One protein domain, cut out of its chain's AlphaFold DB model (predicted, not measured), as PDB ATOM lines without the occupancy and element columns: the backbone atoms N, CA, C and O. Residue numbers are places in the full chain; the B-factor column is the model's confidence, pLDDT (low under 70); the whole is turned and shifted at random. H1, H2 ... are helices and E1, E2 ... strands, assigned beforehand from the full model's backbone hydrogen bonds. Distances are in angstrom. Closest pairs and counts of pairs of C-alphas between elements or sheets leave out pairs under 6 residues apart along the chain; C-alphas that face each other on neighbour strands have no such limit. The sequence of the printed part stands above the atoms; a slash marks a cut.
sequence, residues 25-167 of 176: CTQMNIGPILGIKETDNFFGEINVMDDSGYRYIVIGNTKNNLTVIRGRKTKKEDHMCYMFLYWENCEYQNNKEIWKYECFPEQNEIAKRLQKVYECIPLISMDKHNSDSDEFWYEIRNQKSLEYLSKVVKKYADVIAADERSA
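Overview. This is residues 25 to 167 of the 176 residues of an uncharacterized protein of Clostridium sp. AF34-10BH (UniProt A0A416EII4). A four-stranded antiparallel sheet has the long helix H3 running across its strands on one face, near the end where E3 ends and E2 and E4 begin, with H2 packed beside that helix's residues 146 to 154. At the sheet's other end E4 runs on into a small hairpin, E5 and E6, while the loop of residues 61 to 81 reaches away in the opposite direction. The printed part has 143 residues, in the order E1 H1 E2 E3 E4 E5 E6 H2 H3; the larger sheet has the order E1 - E2 - E3 - E4. The class is mixed, helices and strands, with 67 residues, under half, in named elements. The whole is compact, with a radius of gyration of the C-alphas of 15.9 A and spans of 49 by 38 by 31 A.

Arrangement. E2, residues 45 to 50, E3, residues 54 to 60, and E4, residues 82 to 89, form a meander, each strand the antiparallel neighbour of the one before. N 47 and O 58 are 2.9 A apart, and N 57 and O 86 are 2.9 A apart, within hydrogen-bond range. E1, residues 26 to 29, is an edge strand antiparallel to E2, with N 28 and O 48 at 2.8 A. The sheet is twisted, its C-alphas up to 4.3 A off the best plane. H2, residues 107 to 118, and H3, residues 143 to 162, are on one face of it, giving two layers, sheet and helices. H3 runs across the strands, at 79 degrees to E2 on the local plane; its closest C-alphas to E3 are Leu 149 and Gly 60, 5.8 A. H2 touches H3 with residues 114 to 118 alone, at a steep tilt of 52 degrees, opposite ways; the C-alphas of Tyr 118 and Ser 150 are closest, 4.1 A. H1, residues 30 to 33, only grazes the sheet. E4 bends by 73 degrees at residue 85. E5, residues 91 to 93, and E6, residues 96 to 98, form an antiparallel hairpin, with N 98 and O 91 at 2.8 A. Every O i to N i+4 pair is within hydrogen-bond range in H2 and H3; H1 is too short for one.

Along the chain. E1 begins at C-alpha 26, (216.555, 257.674, 136.407). E3 is 19.0 A long, E4 18.6 A, E2 16.4 A and H2 16.1 A. H3 spans 28.2 A and ends at C-alpha 162, (206.177, 261.060, 162.566).

Size, cuts and confidence. The C-alphas of Gly 71 and Asn 94 are farthest apart, 49.7 A. The printed part has no cut. The links H1 to E2, E3 to E4 and H2 to H3 are long. The mean pLDDT of the printed part is 85.8, with residues 40 to 41 and 64 to 80 under 70.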
ATOM      1  N   CYS A  25     216.914 256.837 131.968       78.69
ATOM      2  CA  CYS A  25     217.305 255.942 133.066       78.69
ATOM      3  C   CYS A  25     217.553 256.649 134.408       78.69
ATOM      4  O   CYS A  25     218.689 256.780 134.871       78.69
ATOM      5  N   THR A  26     216.475 257.081 135.067       88.81
ATOM      6  CA  THR A  26     216.555 257.674 136.407       88.81
ATOM      7  C   THR A  26     215.952 256.744 137.451       88.81
ATOM      8  O   THR A  26     214.843 256.235 137.305       88.81
ATOM      9  N   GLN A  27     216.677 256.567 138.555       90.38
ATOM     10  CA  GLN A  27     216.265 255.767 139.701       90.38
ATOM     11  C   GLN A  27     216.399 256.582 140.992       90.38
ATOM     12  O   GLN A  27     217.413 257.245 141.212       90.38
ATOM     13  N   MET A  28     215.416 256.482 141.891       92.00
ATOM     14  CA  MET A  28     215.455 257.124 143.208       92.00
ATOM     15  C   MET A  28     214.922 256.230 144.331       92.00
ATOM     16  O   MET A  28     213.895 255.566 144.200       92.00
ATOM     17  N   ASN A  29     215.614 256.253 145.474       91.94
ATOM     18  CA  ASN A  29     215.238 255.520 146.684       91.94
ATOM     19  C   ASN A  29     214.513 256.434 147.679       91.94
ATOM     20  O   ASN A  29     215.041 257.477 148.064       91.94
ATOM     21  N   ILE A  30     213.356 255.999 148.184       94.75
ATOM     22  CA  ILE A  30     212.584 256.734 149.201       94.75
ATOM     23  C   ILE A  30     213.290 256.722 150.567       94.75
ATOM     24  O   ILE A  30     213.166 257.662 151.349       94.75
ATOM     25  N   GLY A  31     214.052 255.666 150.875       92.75
ATOM     26  CA  GLY A  31     214.694 255.491 152.183       92.75
ATOM     27  C   GLY A  31     215.609 256.660 152.559       92.75
ATOM     28  O   GLY A  31     215.377 257.297 153.590       92.75
ATOM     29  N   PRO A  32     216.588 257.014 151.703       90.88
ATOM     30  CA  PRO A  32     217.407 258.202 151.881       90.88
ATOM     31  C   PRO A  32     216.589 259.479 152.061       90.88
ATOM     32  O   PRO A  32     216.929 260.237 152.961       90.88
ATOM     33  N   ILE A  33     215.502 259.693 151.308       92.81
ATOM     34  CA  ILE A  33     214.631 260.880 151.429       92.81
ATOM     35  C   ILE A  33     214.107 261.032 152.859       92.81
ATOM     36  O   ILE A  33     214.259 262.079 153.486       92.81
ATOM     37  N   LEU A  34     213.601 259.935 153.416       93.62
ATOM     38  CA  LEU A  34     213.067 259.866 154.777       93.62
ATOM     39  C   LEU A  34     214.145 259.744 155.867       93.62
ATOM     40  O   LEU A  34     213.826 259.583 157.042       93.62
ATOM     41  N   GLY A  35     215.432 259.759 155.507       90.19
ATOM     42  CA  GLY A  35     216.525 259.519 156.454       90.19
ATOM     43  C   GLY A  35     216.555 258.096 157.020       90.19
ATOM     44  O   GLY A  35     217.220 257.845 158.028       90.19
ATOM     45  N   ILE A  36     215.862 257.153 156.381       89.88
ATOM     46  CA  ILE A  36     215.892 255.739 156.737       89.88
ATOM     47  C   ILE A  36     217.237 255.181 156.286       89.88
ATOM     48  O   ILE A  36     217.541 255.106 155.096       89.88
ATOM     49  N   LYS A  37     218.050 254.788 157.264       82.06
ATOM     50  CA  LYS A  37     219.314 254.095 157.024       82.06
ATOM     51  C   LYS A  37     219.068 252.596 156.995       82.06
ATOM     52  O   LYS A  37     218.318 252.070 157.820       82.06
ATOM     53  N   GLU A  38     219.735 251.914 156.075       74.12
ATOM     54  CA  GLU A  38     219.843 250.461 156.134       74.12
ATOM     55  C   GLU A  38     220.560 250.054 157.421       74.12
ATOM     56  O   GLU A  38     221.539 250.677 157.840       74.12
ATOM     57  N   THR A  39     220.052 249.010 158.064       72.94
ATOM     58  CA  THR A  39     220.626 248.470 159.296       72.94
ATOM     59  C   THR A  39     220.701 246.965 159.211       72.94
ATOM     60  O   THR A  39     220.062 246.337 158.374       72.94
ATOM     61  N   ASP A  40     221.391 246.378 160.179       65.19
ATOM     62  CA  ASP A  40     221.537 244.940 160.313       65.19
ATOM     63  C   ASP A  40     220.215 244.153 160.356       65.19
ATOM     64  O   ASP A  40     220.191 242.962 160.046       65.19
ATOM     65  N   ASN A  41     219.119 244.817 160.713       67.88
ATOM     66  CA  ASN A  41     217.800 244.211 160.855       67.88
ATOM     67  C   ASN A  41     216.770 244.809 159.879       67.88
ATOM     68  O   ASN A  41     215.585 244.491 159.977       67.88
ATOM     69  N   PHE A  42     217.194 245.685 158.958       75.56
ATOM     70  CA  PHE A  42     216.309 246.357 158.007       75.56
ATOM     71  C   PHE A  42     217.033 246.712 156.699       75.56
ATOM     72  O   PHE A  42     217.847 247.635 156.670       75.56
ATOM     73  N   PHE A  43     216.672 246.004 155.627       74.75
ATOM     74  CA  PHE A  43     217.241 246.139 154.274       74.75
ATOM     75  C   PHE A  43     216.195 246.472 153.208       74.75
ATOM     76  O   PHE A  43     216.493 246.440 152.020       74.75
ATOM     77  N   GLY A  44     214.954 246.730 153.624       80.75
ATOM     78  CA  GLY A  44     213.875 247.027 152.698       80.75
ATOM     79  C   GLY A  44     213.990 248.438 152.144       80.75
ATOM     80  O   GLY A  44     214.069 249.408 152.902       80.75
ATOM     81  N   GLU A  45     213.929 248.550 150.827       89.31
ATOM     82  CA  GLU A  45     213.813 249.817 150.127       89.31
ATOM     83  C   GLU A  45     212.447 249.954 149.460       89.31
ATOM     84  O   GLU A  45     211.771 248.966 149.170       89.31
ATOM     85  N   ILE A  46     212.039 251.203 149.257       94.81
ATOM     86  CA  ILE A  46     211.065 251.553 148.232       94.81
ATOM     87  C   ILE A  46     211.855 252.318 147.184       94.81
ATOM     88  O   ILE A  46     212.463 253.348 147.499       94.81
ATOM     89  N   ASN A  47     211.878 251.789 145.972       93.62
ATOM     90  CA  ASN A  47     212.610 252.352 144.857       93.62
ATOM     91  C   ASN A  47     211.655 252.657 143.699       93.62
ATOM     92  O   ASN A  47     210.721 251.898 143.440       93.62
ATOM     93  N   VAL A  48     211.890 253.786 143.036       94.44
ATOM     94  CA  VAL A  48     211.139 254.244 141.868       94.44
ATOM     95  C   VAL A  48     212.121 254.422 140.714       94.44
ATOM     96  O   VAL A  48     213.179 255.027 140.908       94.44
ATOM     97  N   MET A  49     211.786 253.896 139.537       93.06
ATOM     98  CA  MET A  49     212.630 253.965 138.343       93.06
ATOM     99  C   MET A  49     211.807 254.251 137.088       93.06
ATOM    100  O   MET A  49     210.737 253.670 136.907       93.06
ATOM    101  N   ASP A  50     212.368 255.075 136.207       90.31
ATOM    102  CA  ASP A  50     211.956 255.245 134.814       90.31
ATOM    103  C   ASP A  50     213.174 255.041 133.897       90.31
ATOM    104  O   ASP A  50     214.155 255.781 133.989       90.31
ATOM    105  N   ASP A  51     213.124 254.019 133.037       84.75
ATOM    106  CA  ASP A  51     214.190 253.665 132.085       84.75
ATOM    107  C   ASP A  51     213.817 253.959 130.621       84.75
ATOM    108  O   ASP A  51     214.423 253.421 129.700       84.75
ATOM    109  N   SER A  52     212.778 254.763 130.361       77.75
ATOM    110  CA  SER A  52     212.289 255.088 129.001       77.75
ATOM    111  C   SER A  52     211.824 253.884 128.148       77.75
ATOM    112  O   SER A  52     211.295 254.061 127.057       77.75
ATOM    113  N   GLY A  53     211.975 252.651 128.639       83.81
ATOM    114  CA  GLY A  53     211.389 251.427 128.084       83.81
ATOM    115  C   GLY A  53     210.495 250.682 129.079       83.81
ATOM    116  O   GLY A  53     209.618 249.923 128.671       83.81
ATOM    117  N   TYR A  54     210.682 250.921 130.376       87.69
ATOM    118  CA  TYR A  54     209.828 250.425 131.449       87.69
ATOM    119  C   TYR A  54     209.903 251.363 132.657       87.69
ATOM    120  O   TYR A  54     210.872 252.109 132.834       87.69
ATOM    121  N   ARG A  55     208.878 251.301 133.502       91.81
ATOM    122  CA  ARG A  55     208.763 252.073 134.744       91.81
ATOM    123  C   ARG A  55     208.330 251.161 135.868       91.81
ATOM    124  O   ARG A  55     207.543 250.241 135.647       91.81
ATOM    125  N   TYR A  56     208.818 251.403 137.081       93.38
ATOM    126  CA  TYR A  56     208.387 250.605 138.222       93.38
ATOM    127  C   TYR A  56     208.498 251.304 139.573       93.38
ATOM    128  O   TYR A  56     209.286 252.226 139.781       93.38
ATOM    129  N   ILE A  57     207.711 250.789 140.520       95.88
ATOM    130  CA  ILE A  57     207.860 251.015 141.956       95.88
ATOM    131  C   ILE A  57     208.090 249.647 142.592       95.88
ATOM    132  O   ILE A  57     207.216 248.778 142.540       95.88
ATOM    133  N   VAL A  58     209.246 249.448 143.211       94.69
ATOM    134  CA  VAL A  58     209.631 248.181 143.841       94.69
ATOM    135  C   VAL A  58     209.773 248.355 145.350       94.69
ATOM    136  O   VAL A  58     210.217 249.397 145.830       94.69
ATOM    137  N   ILE A  59     209.351 247.339 146.102       94.44
ATOM    138  CA  ILE A  59     209.418 247.278 147.562       94.44
ATOM    139  C   ILE A  59     210.163 246.012 147.966       94.44
ATOM    140  O   ILE A  59     209.859 244.927 147.472       94.44
ATOM    141  N   GLY A  60     211.073 246.124 148.926       90.19
ATOM    142  CA  GLY A  60     211.774 244.985 149.514       90.19
ATOM    143  C   GLY A  60     213.273 245.081 149.299       90.19
ATOM    144  O   GLY A  60     213.811 246.178 149.253       90.19
ATOM    145  N   ASN A  61     213.966 243.947 149.251       83.75
ATOM    146  CA  ASN A  61     215.407 243.927 149.012       83.75
ATOM    147  C   ASN A  61     215.673 243.503 147.563       83.75
ATOM    148  O   ASN A  61     215.526 242.327 147.248       83.75
ATOM    149  N   THR A  62     216.040 244.450 146.695       77.00
ATOM    150  CA  THR A  62     216.351 244.170 145.276       77.00
ATOM    151  C   THR A  62     217.811 243.789 145.043       77.00
ATOM    152  O   THR A  62     218.196 243.355 143.953       77.00
ATOM    153  N   LYS A  63     218.656 243.949 146.067       71.94
ATOM    154  CA  LYS A  63     220.073 243.596 145.997       71.94
ATOM    155  C   LYS A  63     220.145 242.096 145.734       71.94
ATOM    156  O   LYS A  63     219.378 241.342 146.295       71.94
ATOM    157  N   ASN A  64     221.054 241.642 144.879       56.84
ATOM    158  CA  ASN A  64     221.212 240.211 144.596       56.84
ATOM    159  C   ASN A  64     222.206 239.558 145.574       56.84
ATOM    160  O   ASN A  64     222.932 240.256 146.291       56.84
ATOM    161  N   ASN A  65     222.321 238.220 145.552       49.94
ATOM    162  CA  ASN A  65     223.296 237.412 146.325       49.94
ATOM    163  C   ASN A  65     224.770 237.861 146.199       49.94
ATOM    164  O   ASN A  65     225.630 237.409 146.955       49.94
ATOM    165  N   LEU A  66     225.073 238.719 145.225       45.44
ATOM    166  CA  LEU A  66     226.405 239.236 144.920       45.44
ATOM    167  C   LEU A  66     226.729 240.552 145.640       45.44
ATOM    168  O   LEU A  66     227.852 241.042 145.536       45.44
ATOM    169  N   THR A  67     225.774 241.117 146.375       51.06
ATOM    170  CA  THR A  67     225.951 242.413 147.028       51.06
ATOM    171  C   THR A  67     226.645 242.219 148.371       51.06
ATOM    172  O   THR A  67     226.298 241.341 149.160       51.06
ATOM    173  N   VAL A  68     227.676 243.016 148.640       48.84
ATOM    174  CA  VAL A  68     228.359 242.983 149.934       48.84
ATOM    175  C   VAL A  68     227.507 243.759 150.932       48.84
ATOM    176  O   VAL A  68     227.452 244.983 150.888       48.84
ATOM    177  N   ILE A  69     226.850 243.049 151.847       53.88
ATOM    178  CA  ILE A  69     226.205 243.653 153.016       53.88
ATOM    179  C   ILE A  69     227.175 243.483 154.187       53.88
ATOM    180  O   ILE A  69     227.518 242.362 154.559       53.88
ATOM    181  N   ARG A  70     227.631 244.601 154.772       51.41
ATOM    182  CA  ARG A  70     228.528 244.631 155.950       51.41
ATOM    183  C   ARG A  70     229.905 243.979 155.738       51.41
ATOM    184  O   ARG A  70     230.363 243.211 156.580       51.41
ATOM    185  N   GLY A  71     230.558 244.204 154.595       54.56
ATOM    186  CA  GLY A  71     231.881 243.616 154.319       54.56
ATOM    187  C   GLY A  71     231.888 242.085 154.170       54.56
ATOM    188  O   GLY A  71     232.948 241.498 153.960       54.56
ATOM    189  N   ARG A  72     230.716 241.430 154.236       60.41
ATOM    190  CA  ARG A  72     230.523 240.006 153.940       60.41
ATOM    191  C   ARG A  72     229.597 239.828 152.740       60.41
ATOM    192  O   ARG A  72     228.745 240.668 152.459       60.41
ATOM    193  N   LYS A  73     229.740 238.706 152.034       60.16
ATOM    194  CA  LYS A  73     228.785 238.327 150.985       60.16
ATOM    195  C   LYS A  73     227.411 238.064 151.614       60.16
ATOM    196  O   LYS A  73     227.327 237.388 152.647       60.16
ATOM    197  N   THR A  74     226.352 238.594 151.005       57.88
ATOM    198  CA  THR A  74     224.975 238.195 151.325       57.88
ATOM    199  C   THR A  74     224.788 236.708 151.072       57.88
ATOM    200  O   THR A  74     225.235 236.190 150.047       57.88
ATOM    201  N   LYS A  75     224.123 236.017 151.993       63.19
ATOM    202  CA  LYS A  75     223.626 234.661 151.774       63.19
ATOM    203  C   LYS A  75     222.252 234.729 151.112       63.19
ATOM    204  O   LYS A  75     221.537 235.713 151.262       63.19
ATOM    205  N   LYS A  76     221.839 233.632 150.476       60.66
ATOM    206  CA  LYS A  76     220.484 233.484 149.913       60.66
ATOM    207  C   LYS A  76     219.380 233.678 150.958       60.66
ATOM    208  O   LYS A  76     218.299 234.137 150.634       60.66
ATOM    209  N   GLU A  77     219.686 233.361 152.212       60.53
ATOM    210  CA  GLU A  77     218.816 233.541 153.378       60.53
ATOM    211  C   GLU A  77     218.652 235.018 153.783       60.53
ATOM    212  O   GLU A  77     217.658 235.373 154.409       60.53
ATOM    213  N   ASP A  78     219.627 235.871 153.440       60.22
ATOM    214  CA  ASP A  78     219.594 237.314 153.714       60.22
ATOM    215  C   ASP A  78     218.704 238.059 152.688       60.22
ATOM    216  O   ASP A  78     218.315 239.209 152.913       60.22
ATOM    217  N   HIS A  79     218.349 237.407 151.571       68.44
ATOM    218  CA  HIS A  79     217.405 237.926 150.579       68.44
ATOM    219  C   HIS A  79     215.979 237.598 150.976       68.44
ATOM    220  O   HIS A  79     215.425 236.549 150.658       68.44
ATOM    221  N   MET A  80     215.386 238.541 151.700       68.94
ATOM    222  CA  MET A  80     214.031 238.439 152.235       68.94
ATOM    223  C   MET A  80     212.927 238.704 151.198       68.94
ATOM    224  O   MET A  80     211.780 238.858 151.605       68.94
ATOM    225  N   CYS A  81     213.254 238.692 149.900       80.50
ATOM    226  CA  CYS A  81     212.419 238.997 148.735       80.50
ATOM    227  C   CYS A  81     212.235 240.487 148.384       80.50
ATOM    228  O   CYS A  81     212.421 241.386 149.214       80.50
ATOM    229  N   TYR A  82     211.793 240.736 147.152       90.31
ATOM    230  CA  TYR A  82     211.168 241.988 146.730       90.31
ATOM    231  C   TYR A  82     209.881 241.739 145.936       90.31
ATOM    232  O   TYR A  82     209.598 240.623 145.485       90.31
ATOM    233  N   MET A  83     209.092 242.796 145.769       92.88
ATOM    234  CA  MET A  83     207.933 242.826 144.887       92.88
ATOM    235  C   MET A  83     207.848 244.152 144.135       92.88
ATOM    236  O   MET A  83     208.189 245.202 144.678       92.88
ATOM    237  N   PHE A  84     207.305 244.126 142.926       93.56
ATOM    238  CA  PHE A  84     206.867 245.334 142.242       93.56
ATOM    239  C   PHE A  84     205.469 245.718 142.741       93.56
ATOM    240  O   PHE A  84     204.498 244.979 142.567       93.56
ATOM    241  N   LEU A  85     205.376 246.879 143.394       94.25
ATOM    242  CA  LEU A  85     204.114 247.564 143.695       94.25
ATOM    243  C   LEU A  85     203.474 248.112 142.410       94.25
ATOM    244  O   LEU A  85     202.271 248.365 142.357       94.25
ATOM    245  N   TYR A  86     204.300 248.333 141.396       94.38
ATOM    246  CA  TYR A  86     203.927 248.734 140.056       94.38
ATOM    247  C   TYR A  86     205.064 248.384 139.106       94.38
ATOM    248  O   TYR A  86     206.226 248.589 139.456       94.38
ATOM    249  N   TRP A  87     204.723 247.913 137.919       91.50
ATOM    250  CA  TRP A  87     205.615 247.757 136.787       91.50
ATOM    251  C   TRP A  87     204.797 247.955 135.511       91.50
ATOM    252  O   TRP A  87     203.642 247.548 135.455       91.50
ATOM    253  N   GLU A  88     205.368 248.597 134.505       89.69
ATOM    254  CA  GLU A  88     204.823 248.611 133.149       89.69
ATOM    255  C   GLU A  88     205.975 248.620 132.144       89.69
ATOM    256  O   GLU A  88     207.039 249.187 132.414       89.69
ATOM    257  N   ASN A  89     205.747 248.035 130.971       87.94
ATOM    258  CA  ASN A  89     206.583 248.286 129.802       87.94
ATOM    259  C   ASN A  89     205.931 249.358 128.939       87.94
ATOM    260  O   ASN A  89     204.707 249.394 128.811       87.94
ATOM    261  N   CYS A  90     206.758 250.156 128.273       85.00
ATOM    262  CA  CYS A  90     206.287 250.989 127.184       85.00
ATOM    263  C   CYS A  90     205.813 250.101 126.029       85.00
ATOM    264  O   CYS A  90     206.589 249.317 125.474       85.00
ATOM    265  N   GLU A  91     204.561 250.262 125.613       85.75
ATOM    266  CA  GLU A  91     204.107 249.728 124.337       85.75
ATOM    267  C   GLU A  91     204.493 250.686 123.210       85.75
ATOM    268  O   GLU A  91     204.470 251.903 123.371       85.75
ATOM    269  N   TYR A  92     204.833 250.147 122.042       82.44
ATOM    270  CA  TYR A  92     205.118 250.954 120.859       82.44
ATOM    271  C   TYR A  92     204.045 250.704 119.808       82.44
ATOM    272  O   TYR A  92     203.934 249.604 119.268       82.44
ATOM    273  N   GLN A  93     203.280 251.740 119.471       86.31
ATOM    274  CA  GLN A  93     202.339 251.698 118.354       86.31
ATOM    275  C   GLN A  93     202.576 252.901 117.444       86.31
ATOM    276  O   GLN A  93     202.607 254.044 117.890       86.31
ATOM    277  N   ASN A  94     202.743 252.653 116.141       87.44
ATOM    278  CA  ASN A  94     202.979 253.696 115.131       87.44
ATOM    279  C   ASN A  94     204.150 254.646 115.473       87.44
ATOM    280  O   ASN A  94     204.032 255.860 115.298       87.44
ATOM    281  N   ASN A  95     205.273 254.100 115.961       82.12
ATOM    282  CA  ASN A  95     206.454 254.853 116.422       82.12
ATOM    283  C   ASN A  95     206.165 255.857 117.551       82.12
ATOM    284  O   ASN A  95     206.881 256.849 117.695       82.12
ATOM    285  N   LYS A  96     205.113 255.619 118.334       83.44
ATOM    286  CA  LYS A  96     204.807 256.373 119.546       83.44
ATOM    287  C   LYS A  96     204.808 255.444 120.743       83.44
ATOM    288  O   LYS A  96     204.293 254.328 120.666       83.44
ATOM    289  N   GLU A  97     205.377 255.952 121.822       83.44
ATOM    290  CA  GLU A  97     205.306 255.349 123.142       83.44
ATOM    291  C   GLU A  97     203.872 255.437 123.668       83.44
ATOM    292  O   GLU A  97     203.235 256.495 123.621       83.44
ATOM    293  N   ILE A  98     203.361 254.310 124.143       86.56
ATOM    294  CA  ILE A  98     202.079 254.190 124.816       86.56
ATOM    295  C   ILE A  98     202.357 253.641 126.206       86.56
ATOM    296  O   ILE A  98     202.850 252.526 126.374       86.56
ATOM    297  N   TRP A  99     202.006 254.454 127.191       86.69
ATOM    298  CA  TRP A  99     202.101 254.141 128.606       86.69
ATOM    299  C   TRP A  99     200.690 253.954 129.165       86.69
ATOM    300  O   TRP A  99     199.750 254.617 128.710       86.69
ATOM    301  N   LYS A 100     200.517 253.061 130.146       86.50
ATOM    302  CA  LYS A 100     199.208 252.857 130.785       86.50
ATOM    303  C   LYS A 100     198.797 254.101 131.574       86.50
ATOM    304  O   LYS A 100     197.620 254.462 131.599       86.50
ATOM    305  N   TYR A 101     199.770 254.742 132.213       85.06
ATOM    306  CA  TYR A 101     199.612 256.010 132.912       85.06
ATOM    307  C   TYR A 101     200.453 257.085 132.226       85.06
ATOM    308  O   TYR A 101     201.494 256.791 131.651       85.06
ATOM    309  N   GLU A 102     200.040 258.350 132.329       83.94
ATOM    310  CA  GLU A 102     200.834 259.478 131.809       83.94
ATOM    311  C   GLU A 102     202.256 259.498 132.404       83.94
ATOM    312  O   GLU A 102     203.224 259.834 131.726       83.94
ATOM    313  N   CYS A 103     202.384 259.072 133.663       85.38
ATOM    314  CA  CYS A 103     203.642 258.997 134.398       85.38
ATOM    315  C   CYS A 103     203.694 257.699 135.223       85.38
ATOM    316  O   CYS A 103     204.325 256.728 134.821       85.38
ATOM    317  N   PHE A 104     202.981 257.665 136.349       92.19
ATOM    318  CA  PHE A 104     202.839 256.529 137.266       92.19
ATOM    319  C   PHE A 104     201.395 256.484 137.802       92.19
ATOM    320  O   PHE A 104     200.658 257.461 137.621       92.19
ATOM    321  N   PRO A 105     200.968 255.402 138.487       94.50
ATOM    322  CA  PRO A 105     199.650 255.341 139.110       94.50
ATOM    323  C   PRO A 105     199.411 256.493 140.094       94.50
ATOM    324  O   PRO A 105     200.328 256.969 140.765       94.50
ATOM    325  N   GLU A 106     198.154 256.915 140.226       95.88
ATOM    326  CA  GLU A 106     197.785 258.007 141.127       95.88
ATOM    327  C   GLU A 106     198.029 257.662 142.607       95.88
ATOM    328  O   GLU A 106     198.002 256.498 143.023       95.88
ATOM    329  N   GLN A 107     198.163 258.698 143.444       97.25
ATOM    330  CA  GLN A 107     198.388 258.574 144.890       97.25
ATOM    331  C   GLN A 107     197.407 257.599 145.559       97.25
ATOM    332  O   GLN A 107     197.820 256.745 146.340       97.25
ATOM    333  N   ASN A 108     196.108 257.704 145.258       97.62
ATOM    334  CA  ASN A 108     195.079 256.852 145.861       97.62
ATOM    335  C   ASN A 108     195.276 255.369 145.510       97.62
ATOM    336  O   ASN A 108     195.034 254.485 146.331       97.62
ATOM    337  N   GLU A 109     195.722 255.083 144.290       97.06
ATOM    338  CA  GLU A 109     195.989 253.723 143.847       97.06
ATOM    339  C   GLU A 109     197.248 253.155 144.510       97.06
ATOM    340  O   GLU A 109     197.195 252.058 145.075       97.06
ATOM    341  N   ILE A 110     198.337 253.926 144.548       97.56
ATOM    342  CA  ILE A 110     199.563 253.563 145.276       97.56
ATOM    343  C   ILE A 110     199.250 253.320 146.759       97.56
ATOM    344  O   ILE A 110     199.640 252.291 147.310       97.56
ATOM    345  N   ALA A 111     198.473 254.199 147.395       98.44
ATOM    346  CA  ALA A 111     198.071 254.070 148.793       98.44
ATOM    347  C   ALA A 111     197.258 252.791 149.054       98.44
ATOM    348  O   ALA A 111     197.510 252.080 150.027       98.44
ATOM    349  N   LYS A 112     196.311 252.442 148.173       98.38
ATOM    350  CA  LYS A 112     195.547 251.186 148.270       98.38
ATOM    351  C   LYS A 112     196.437 249.954 148.111       98.38
ATOM    352  O   LYS A 112     196.254 248.979 148.840       98.38
ATOM    353  N   ARG A 113     197.394 249.980 147.179       97.50
ATOM    354  CA  ARG A 113     198.351 248.881 146.972       97.50
ATOM    355  C   ARG A 113     199.262 248.724 148.197       97.50
ATOM    356  O   ARG A 113     199.385 247.618 148.714       97.50
ATOM    357  N   LEU A 114     199.803 249.821 148.734       98.12
ATOM    358  CA  LEU A 114     200.585 249.826 149.978       98.12
ATOM    359  C   LEU A 114     199.775 249.303 151.169       98.12
ATOM    360  O   LEU A 114     200.298 248.516 151.953       98.12
ATOM    361  N   GLN A 115     198.499 249.689 151.288       98.50
ATOM    362  CA  GLN A 115     197.615 249.190 152.343       98.50
ATOM    363  C   GLN A 115     197.471 247.668 152.278       98.50
ATOM    364  O   GLN A 115     197.605 247.010 153.304       98.50
ATOM    365  N   LYS A 116     197.256 247.105 151.082       97.69
ATOM    366  CA  LYS A 116     197.185 245.649 150.901       97.69
ATOM    367  C   LYS A 116     198.485 244.968 151.325       97.69
ATOM    368  O   LYS A 116     198.438 244.004 152.080       97.69
ATOM    369  N   VAL A 117     199.639 245.500 150.911       96.44
ATOM    370  CA  VAL A 117     200.950 244.958 151.309       96.44
ATOM    371  C   VAL A 117     201.137 245.023 152.828       96.44
ATOM    372  O   VAL A 117     201.549 244.036 153.432       96.44
ATOM    373  N   TYR A 118     200.778 246.141 153.467       97.88
ATOM    374  CA  TYR A 118     200.792 246.279 154.926       97.88
ATOM    375  C   TYR A 118     199.908 245.223 155.614       97.88
ATOM    376  O   TYR A 118     200.340 244.587 156.574       97.88
ATOM    377  N   GLU A 119     198.713 244.968 155.087       97.81
ATOM    378  CA  GLU A 119     197.778 243.946 155.583       97.81
ATOM    379  C   GLU A 119     198.181 242.508 155.209       97.81
ATOM    380  O   GLU A 119     197.441 241.571 155.503       97.81
ATOM    381  N   CYS A 120     199.348 242.312 154.581       95.50
ATOM    382  CA  CYS A 120     199.808 241.025 154.051       95.50
ATOM    383  C   CYS A 120     198.832 240.405 153.033       95.50
ATOM    384  O   CYS A 120     198.798 239.188 152.852       95.50
ATOM    385  N   ILE A 121     198.047 241.239 152.350       95.00
ATOM    386  CA  ILE A 121     197.159 240.843 151.260       95.00
ATOM    387  C   ILE A 121     197.961 240.912 149.954       95.00
ATOM    388  O   ILE A 121     198.428 241.991 149.575       95.00
ATOM    389  N   PRO A 122     198.125 239.796 149.229       91.88
ATOM    390  CA  PRO A 122     198.897 239.789 147.997       91.88
ATOM    391  C   PRO A 122     198.143 240.536 146.882       91.88
ATOM    392  O   PRO A 122     196.931 240.405 146.720       91.88
ATOM    393  N   LEU A 123     198.869 241.343 146.101       92.88
ATOM    394  CA  LEU A 123     198.334 242.091 144.950       92.88
ATOM    395  C   LEU A 123     197.973 241.184 143.768       92.88
ATOM    396  O   LEU A 123     197.062 241.508 143.012       92.88
ATOM    397  N   ILE A 124     198.663 240.048 143.638       90.88
ATOM    398  CA  ILE A 124     198.310 238.962 142.721       90.88
ATOM    399  C   ILE A 124     197.761 237.829 143.573       90.88
ATOM    400  O   ILE A 124     198.379 237.457 144.569       90.88
ATOM    401  N   SER A 125     196.624 237.262 143.182       87.25
ATOM    402  CA  SER A 125     196.027 236.150 143.920       87.25
ATOM    403  C   SER A 125     196.991 234.957 144.053       87.25
ATOM    404  O   SER A 125     197.763 234.657 143.138       87.25
ATOM    405  N   MET A 126     196.957 234.274 145.204       86.12
ATOM    406  CA  MET A 126     197.912 233.208 145.556       86.12
ATOM    407  C   MET A 126     197.783 231.934 144.710       86.12
ATOM    408  O   MET A 126     198.659 231.073 144.789       86.12
ATOM    409  N   ASP A 127     196.739 231.823 143.902       86.94
ATOM    410  CA  ASP A 127     196.476 230.751 142.941       86.94
ATOM    411  C   ASP A 127     196.959 231.067 141.512       86.94
ATOM    412  O   ASP A 127     196.978 230.170 140.676       86.94
ATOM    413  N   LYS A 128     197.389 232.304 141.223       87.19
ATOM    414  CA  LYS A 128     197.899 232.716 139.898       87.19
ATOM    415  C   LYS A 128     199.420 232.665 139.811       87.19
ATOM    416  O   LYS A 128     200.085 232.673 140.842       87.19
ATOM    417  N   HIS A 129     200.018 232.677 138.630       84.38
ATOM    418  CA  HIS A 129     201.462 232.866 138.465       84.38
ATOM    419  C   HIS A 129     201.829 234.357 138.412       84.38
ATOM    420  O   HIS A 129     200.984 235.208 138.152       84.38
ATOM    421  N   ASN A 130     203.096 234.701 138.678       84.12
ATOM    422  CA  ASN A 130     203.550 236.096 138.553       84.12
ATOM    423  C   ASN A 130     203.438 236.613 137.113       84.12
ATOM    424  O   ASN A 130     203.169 237.787 136.919       84.12
ATOM    425  N   SER A 131     203.617 235.737 136.120       80.19
ATOM    426  CA  SER A 131     203.456 236.054 134.695       80.19
ATOM    427  C   SER A 131     202.021 236.395 134.296       80.19
ATOM    428  O   SER A 131     201.809 236.862 133.187       80.19
ATOM    429  N   ASP A 132     201.043 236.147 135.172       81.31
ATOM    430  CA  ASP A 132     199.629 236.416 134.896       81.31
ATOM    431  C   ASP A 132     199.235 237.859 135.252       81.31
ATOM    432  O   ASP A 132     198.052 238.208 135.227       81.31
ATOM    433  N   SER A 133     200.199 238.686 135.669       82.38
ATOM    434  CA  SER A 133     199.990 240.098 135.955       82.38
ATOM    435  C   SER A 133     200.963 240.942 135.154       82.38
ATOM    436  O   SER A 133     202.169 240.874 135.365       82.38
ATOM    437  N   ASP A 134     200.409 241.812 134.316       79.12
ATOM    438  CA  ASP A 134     201.185 242.785 133.542       79.12
ATOM    439  C   ASP A 134     201.706 243.952 134.401       79.12
ATOM    440  O   ASP A 134     202.396 244.821 133.888       79.12
ATOM    441  N   GLU A 135     201.375 243.993 135.702       84.31
ATOM    442  CA  GLU A 135     201.670 245.134 136.586       84.31
ATOM    443  C   GLU A 135     202.396 244.796 137.886       84.31
ATOM    444  O   GLU A 135     202.979 245.680 138.519       84.31
ATOM    445  N   PHE A 136     202.323 243.550 138.344       90.44
ATOM    446  CA  PHE A 136     202.838 243.157 139.647       90.44
ATOM    447  C   PHE A 136     203.680 241.901 139.505       90.44
ATOM    448  O   PHE A 136     203.325 240.974 138.783       90.44
ATOM    449  N   TRP A 137     204.765 241.821 140.266       90.69
ATOM    450  CA  TRP A 137     205.616 240.637 140.281       90.69
ATOM    451  C   TRP A 137     206.286 240.473 141.647       90.69
ATOM    452  O   TRP A 137     206.583 241.459 142.319       90.69
ATOM    453  N   TYR A 138     206.497 239.224 142.071       88.44
ATOM    454  CA  TYR A 138     207.089 238.854 143.363       88.44
ATOM    455  C   TYR A 138     208.326 237.990 143.153       88.44
ATOM    456  O   TYR A 138     208.254 237.003 142.427       88.44
ATOM    457  N   GLU A 139     209.414 238.244 143.875       86.75
ATOM    458  CA  GLU A 139     210.561 237.332 143.844       86.75
ATOM    459  C   GLU A 139     210.222 236.008 144.534       86.75
ATOM    460  O   GLU A 139     210.484 234.921 144.020       86.75
ATOM    461  N   ILE A 140     209.588 236.101 145.705       85.62
ATOM    462  CA  ILE A 140     209.148 234.958 146.497       85.62
ATOM    463  C   ILE A 140     207.743 235.253 147.013       85.62
ATOM    464  O   ILE A 140     207.521 236.230 147.725       85.62
ATOM    465  N   ARG A 141     206.781 234.386 146.679       82.44
ATOM    466  CA  ARG A 141     205.376 234.567 147.063       82.44
ATOM    467  C   ARG A 141     204.946 233.565 148.130       82.44
ATOM    468  O   ARG A 141     204.330 232.543 147.843       82.44
ATOM    469  N   ASN A 142     205.297 233.856 149.381       87.38
ATOM    470  CA  ASN A 142     204.844 233.107 150.556       87.38
ATOM    471  C   ASN A 142     204.536 234.049 151.732       87.38
ATOM    472  O   ASN A 142     204.894 235.224 151.707       87.38
ATOM    473  N   GLN A 143     203.908 233.516 152.781       88.44
ATOM    474  CA  GLN A 143     203.480 234.302 153.940       88.44
ATOM    475  C   GLN A 143     204.628 235.072 154.618       88.44
ATOM    476  O   GLN A 143     204.489 236.257 154.898       88.44
ATOM    477  N   LYS A 144     205.796 234.439 154.814       87.56
ATOM    478  CA  LYS A 144     206.970 235.093 155.429       87.56
ATOM    479  C   LYS A 144     207.472 236.281 154.604       87.56
ATOM    480  O   LYS A 144     207.909 237.283 155.160       87.56
ATOM    481  N   SER A 145     207.400 236.154 153.283       88.00
ATOM    482  CA  SER A 145     207.792 237.193 152.327       88.00
ATOM    483  C   SER A 145     206.816 238.374 152.385       88.00
ATOM    484  O   SER A 145     207.240 239.521 152.475       88.00
ATOM    485  N   LEU A 146     205.507 238.103 152.454       90.19
ATOM    486  CA  LEU A 146     204.479 239.136 152.639       90.19
ATOM    487  C   LEU A 146     204.627 239.865 153.983       90.19
ATOM    488  O   LEU A 146     204.552 241.089 154.025       90.19
ATOM    489  N   GLU A 147     204.915 239.144 155.067       91.56
ATOM    490  CA  GLU A 147     205.182 239.738 156.384       91.56
ATOM    491  C   GLU A 147     206.434 240.618 156.388       91.56
ATOM    492  O   GLU A 147     206.468 241.658 157.049       91.56
ATOM    493  N   TYR A 148     207.479 240.216 155.661       90.62
ATOM    494  CA  TYR A 148     208.659 241.049 155.468       90.62
ATOM    495  C   TYR A 148     208.300 242.347 154.736       90.62
ATOM    496  O   TYR A 148     208.585 243.429 155.247       90.62
ATOM    497  N   LEU A 149     207.615 242.254 153.596       93.00
ATOM    498  CA  LEU A 149     207.200 243.414 152.802       93.00
ATOM    499  C   LEU A 149     206.261 244.340 153.592       93.00
ATOM    500  O   LEU A 149     206.432 245.559 153.562       93.00
ATOM    501  N   SER A 150     205.346 243.778 154.387       95.06
ATOM    502  CA  SER A 150     204.501 244.521 155.330       95.06
ATOM    503  C   SER A 150     205.334 245.324 156.334       95.06
ATOM    504  O   SER A 150     205.085 246.514 156.528       95.06
ATOM    505  N   LYS A 151     206.383 244.729 156.925       93.75
ATOM    506  CA  LYS A 151     207.304 245.440 157.834       93.75
ATOM    507  C   LYS A 151     208.052 246.572 157.133       93.75
ATOM    508  O   LYS A 151     208.272 247.608 157.760       93.75
ATOM    509  N   VAL A 152     208.425 246.399 155.861       94.25
ATOM    510  CA  VAL A 152     209.029 247.470 155.052       94.25
ATOM    511  C   VAL A 152     208.048 248.626 154.896       94.25
ATOM    512  O   VAL A 152     208.366 249.738 155.315       94.25
ATOM    513  N   VAL A 153     206.831 248.369 154.408       97.12
ATOM    514  CA  VAL A 153     205.796 249.409 154.259       97.12
ATOM    515  C   VAL A 153     205.510 250.096 155.591       97.12
ATOM    516  O   VAL A 153     205.512 251.324 155.659       97.12
ATOM    517  N   LYS A 154     205.343 249.321 156.670       97.31
ATOM    518  CA  LYS A 154     205.099 249.851 158.014       97.31
ATOM    519  C   LYS A 154     206.219 250.787 158.462       97.31
ATOM    520  O   LYS A 154     205.932 251.875 158.943       97.31
ATOM    521  N   LYS A 155     207.489 250.400 158.289       96.25
ATOM    522  CA  LYS A 155     208.636 251.227 158.693       96.25
ATOM    523  C   LYS A 155     208.641 252.577 157.977       96.25
ATOM    524  O   LYS A 155     208.875 253.593 158.624       96.25
ATOM    525  N   TYR A 156     208.385 252.586 156.672       97.62
ATOM    526  CA  TYR A 156     208.329 253.818 155.885       97.62
ATOM    527  C   TYR A 156     207.122 254.681 156.274       97.62
ATOM    528  O   TYR A 156     207.273 255.886 156.461       97.62
ATOM    529  N   ALA A 157     205.956 254.058 156.464       98.31
ATOM    530  CA  ALA A 157     204.738 254.738 156.892       98.31
ATOM    531  C   ALA A 157     204.880 255.359 158.294       98.31
ATOM    532  O   ALA A 157     204.508 256.512 158.483       98.31
ATOM    533  N   ASP A 158     205.488 254.648 159.248       98.12
ATOM    534  CA  ASP A 158     205.752 255.156 160.601       98.12
ATOM    535  C   ASP A 158     206.678 256.376 160.582       98.12
ATOM    536  O   ASP A 158     206.421 257.363 161.267       98.12
ATOM    537  N   VAL A 159     207.761 256.315 159.798       96.94
ATOM    538  CA  VAL A 159     208.746 257.403 159.723       96.94
ATOM    539  C   VAL A 159     208.123 258.652 159.114       96.94
ATOM    540  O   VAL A 159     208.250 259.727 159.689       96.94
ATOM    541  N   ILE A 160     207.413 258.522 157.991       97.62
ATOM    542  CA  ILE A 160     206.809 259.689 157.341       97.62
ATOM    543  C   ILE A 160     205.612 260.244 158.128       97.62
ATOM    544  O   ILE A 160     205.347 261.443 158.057       97.62
ATOM    545  N   ALA A 161     204.901 259.404 158.889       97.88
ATOM    546  CA  ALA A 161     203.827 259.834 159.785       97.88
ATOM    547  C   ALA A 161     204.337 260.645 160.981       97.88
ATOM    548  O   ALA A 161     203.623 261.518 161.461       97.88
ATOM    549  N   ALA A 162     205.540 260.335 161.471       97.44
ATOM    550  CA  ALA A 162     206.177 261.060 162.566       97.44
ATOM    551  C   ALA A 162     206.840 262.375 162.119       97.44
ATOM    552  O   ALA A 162     207.197 263.190 162.965       97.44
ATOM    553  N   ASP A 163     207.029 262.574 160.815       96.56
ATOM    554  CA  ASP A 163     207.531 263.828 160.255       96.56
ATOM    555  C   ASP A 163     206.384 264.847 160.157       96.56
ATOM    556  O   ASP A 163     205.355 264.563 159.543       96.56
ATOM    557  N   GLU A 164     206.536 266.025 160.759       96.19
ATOM    558  CA  GLU A 164     205.496 267.067 160.757       96.19
ATOM    559  C   GLU A 164     205.363 267.773 159.400       96.19
ATOM    560  O   GLU A 164     204.299 268.303 159.086       96.19
ATOM    561  N   ARG A 165     206.419 267.743 158.580       96.12
ATOM    562  CA  ARG A 165     206.469 268.388 157.260       96.12
ATOM    563  C   ARG A 165     205.546 267.700 156.261       96.12
ATOM    564  O   ARG A 165     205.318 266.499 156.379       96.12
ATOM    565  N   SER A 166     205.054 268.392 155.241       97.06
ATOM    566  CA  SER A 166     204.302 267.772 154.141       97.06
ATOM    567  C   SER A 166     205.185 266.846 153.287       97.06
ATOM    568  O   SER A 166     206.412 266.837 153.408       97.06
ATOM    569  N   ALA A 167     204.578 266.030 152.419       96.75
ATOM    570  CA  ALA A 167     205.345 265.192 151.495       96.75
ATOM    571  C   ALA A 167     206.193 266.038 150.524       96.75
ATOM    572  O   ALA A 167     207.332 265.678 150.237       96.75
TER     573      ALA A 167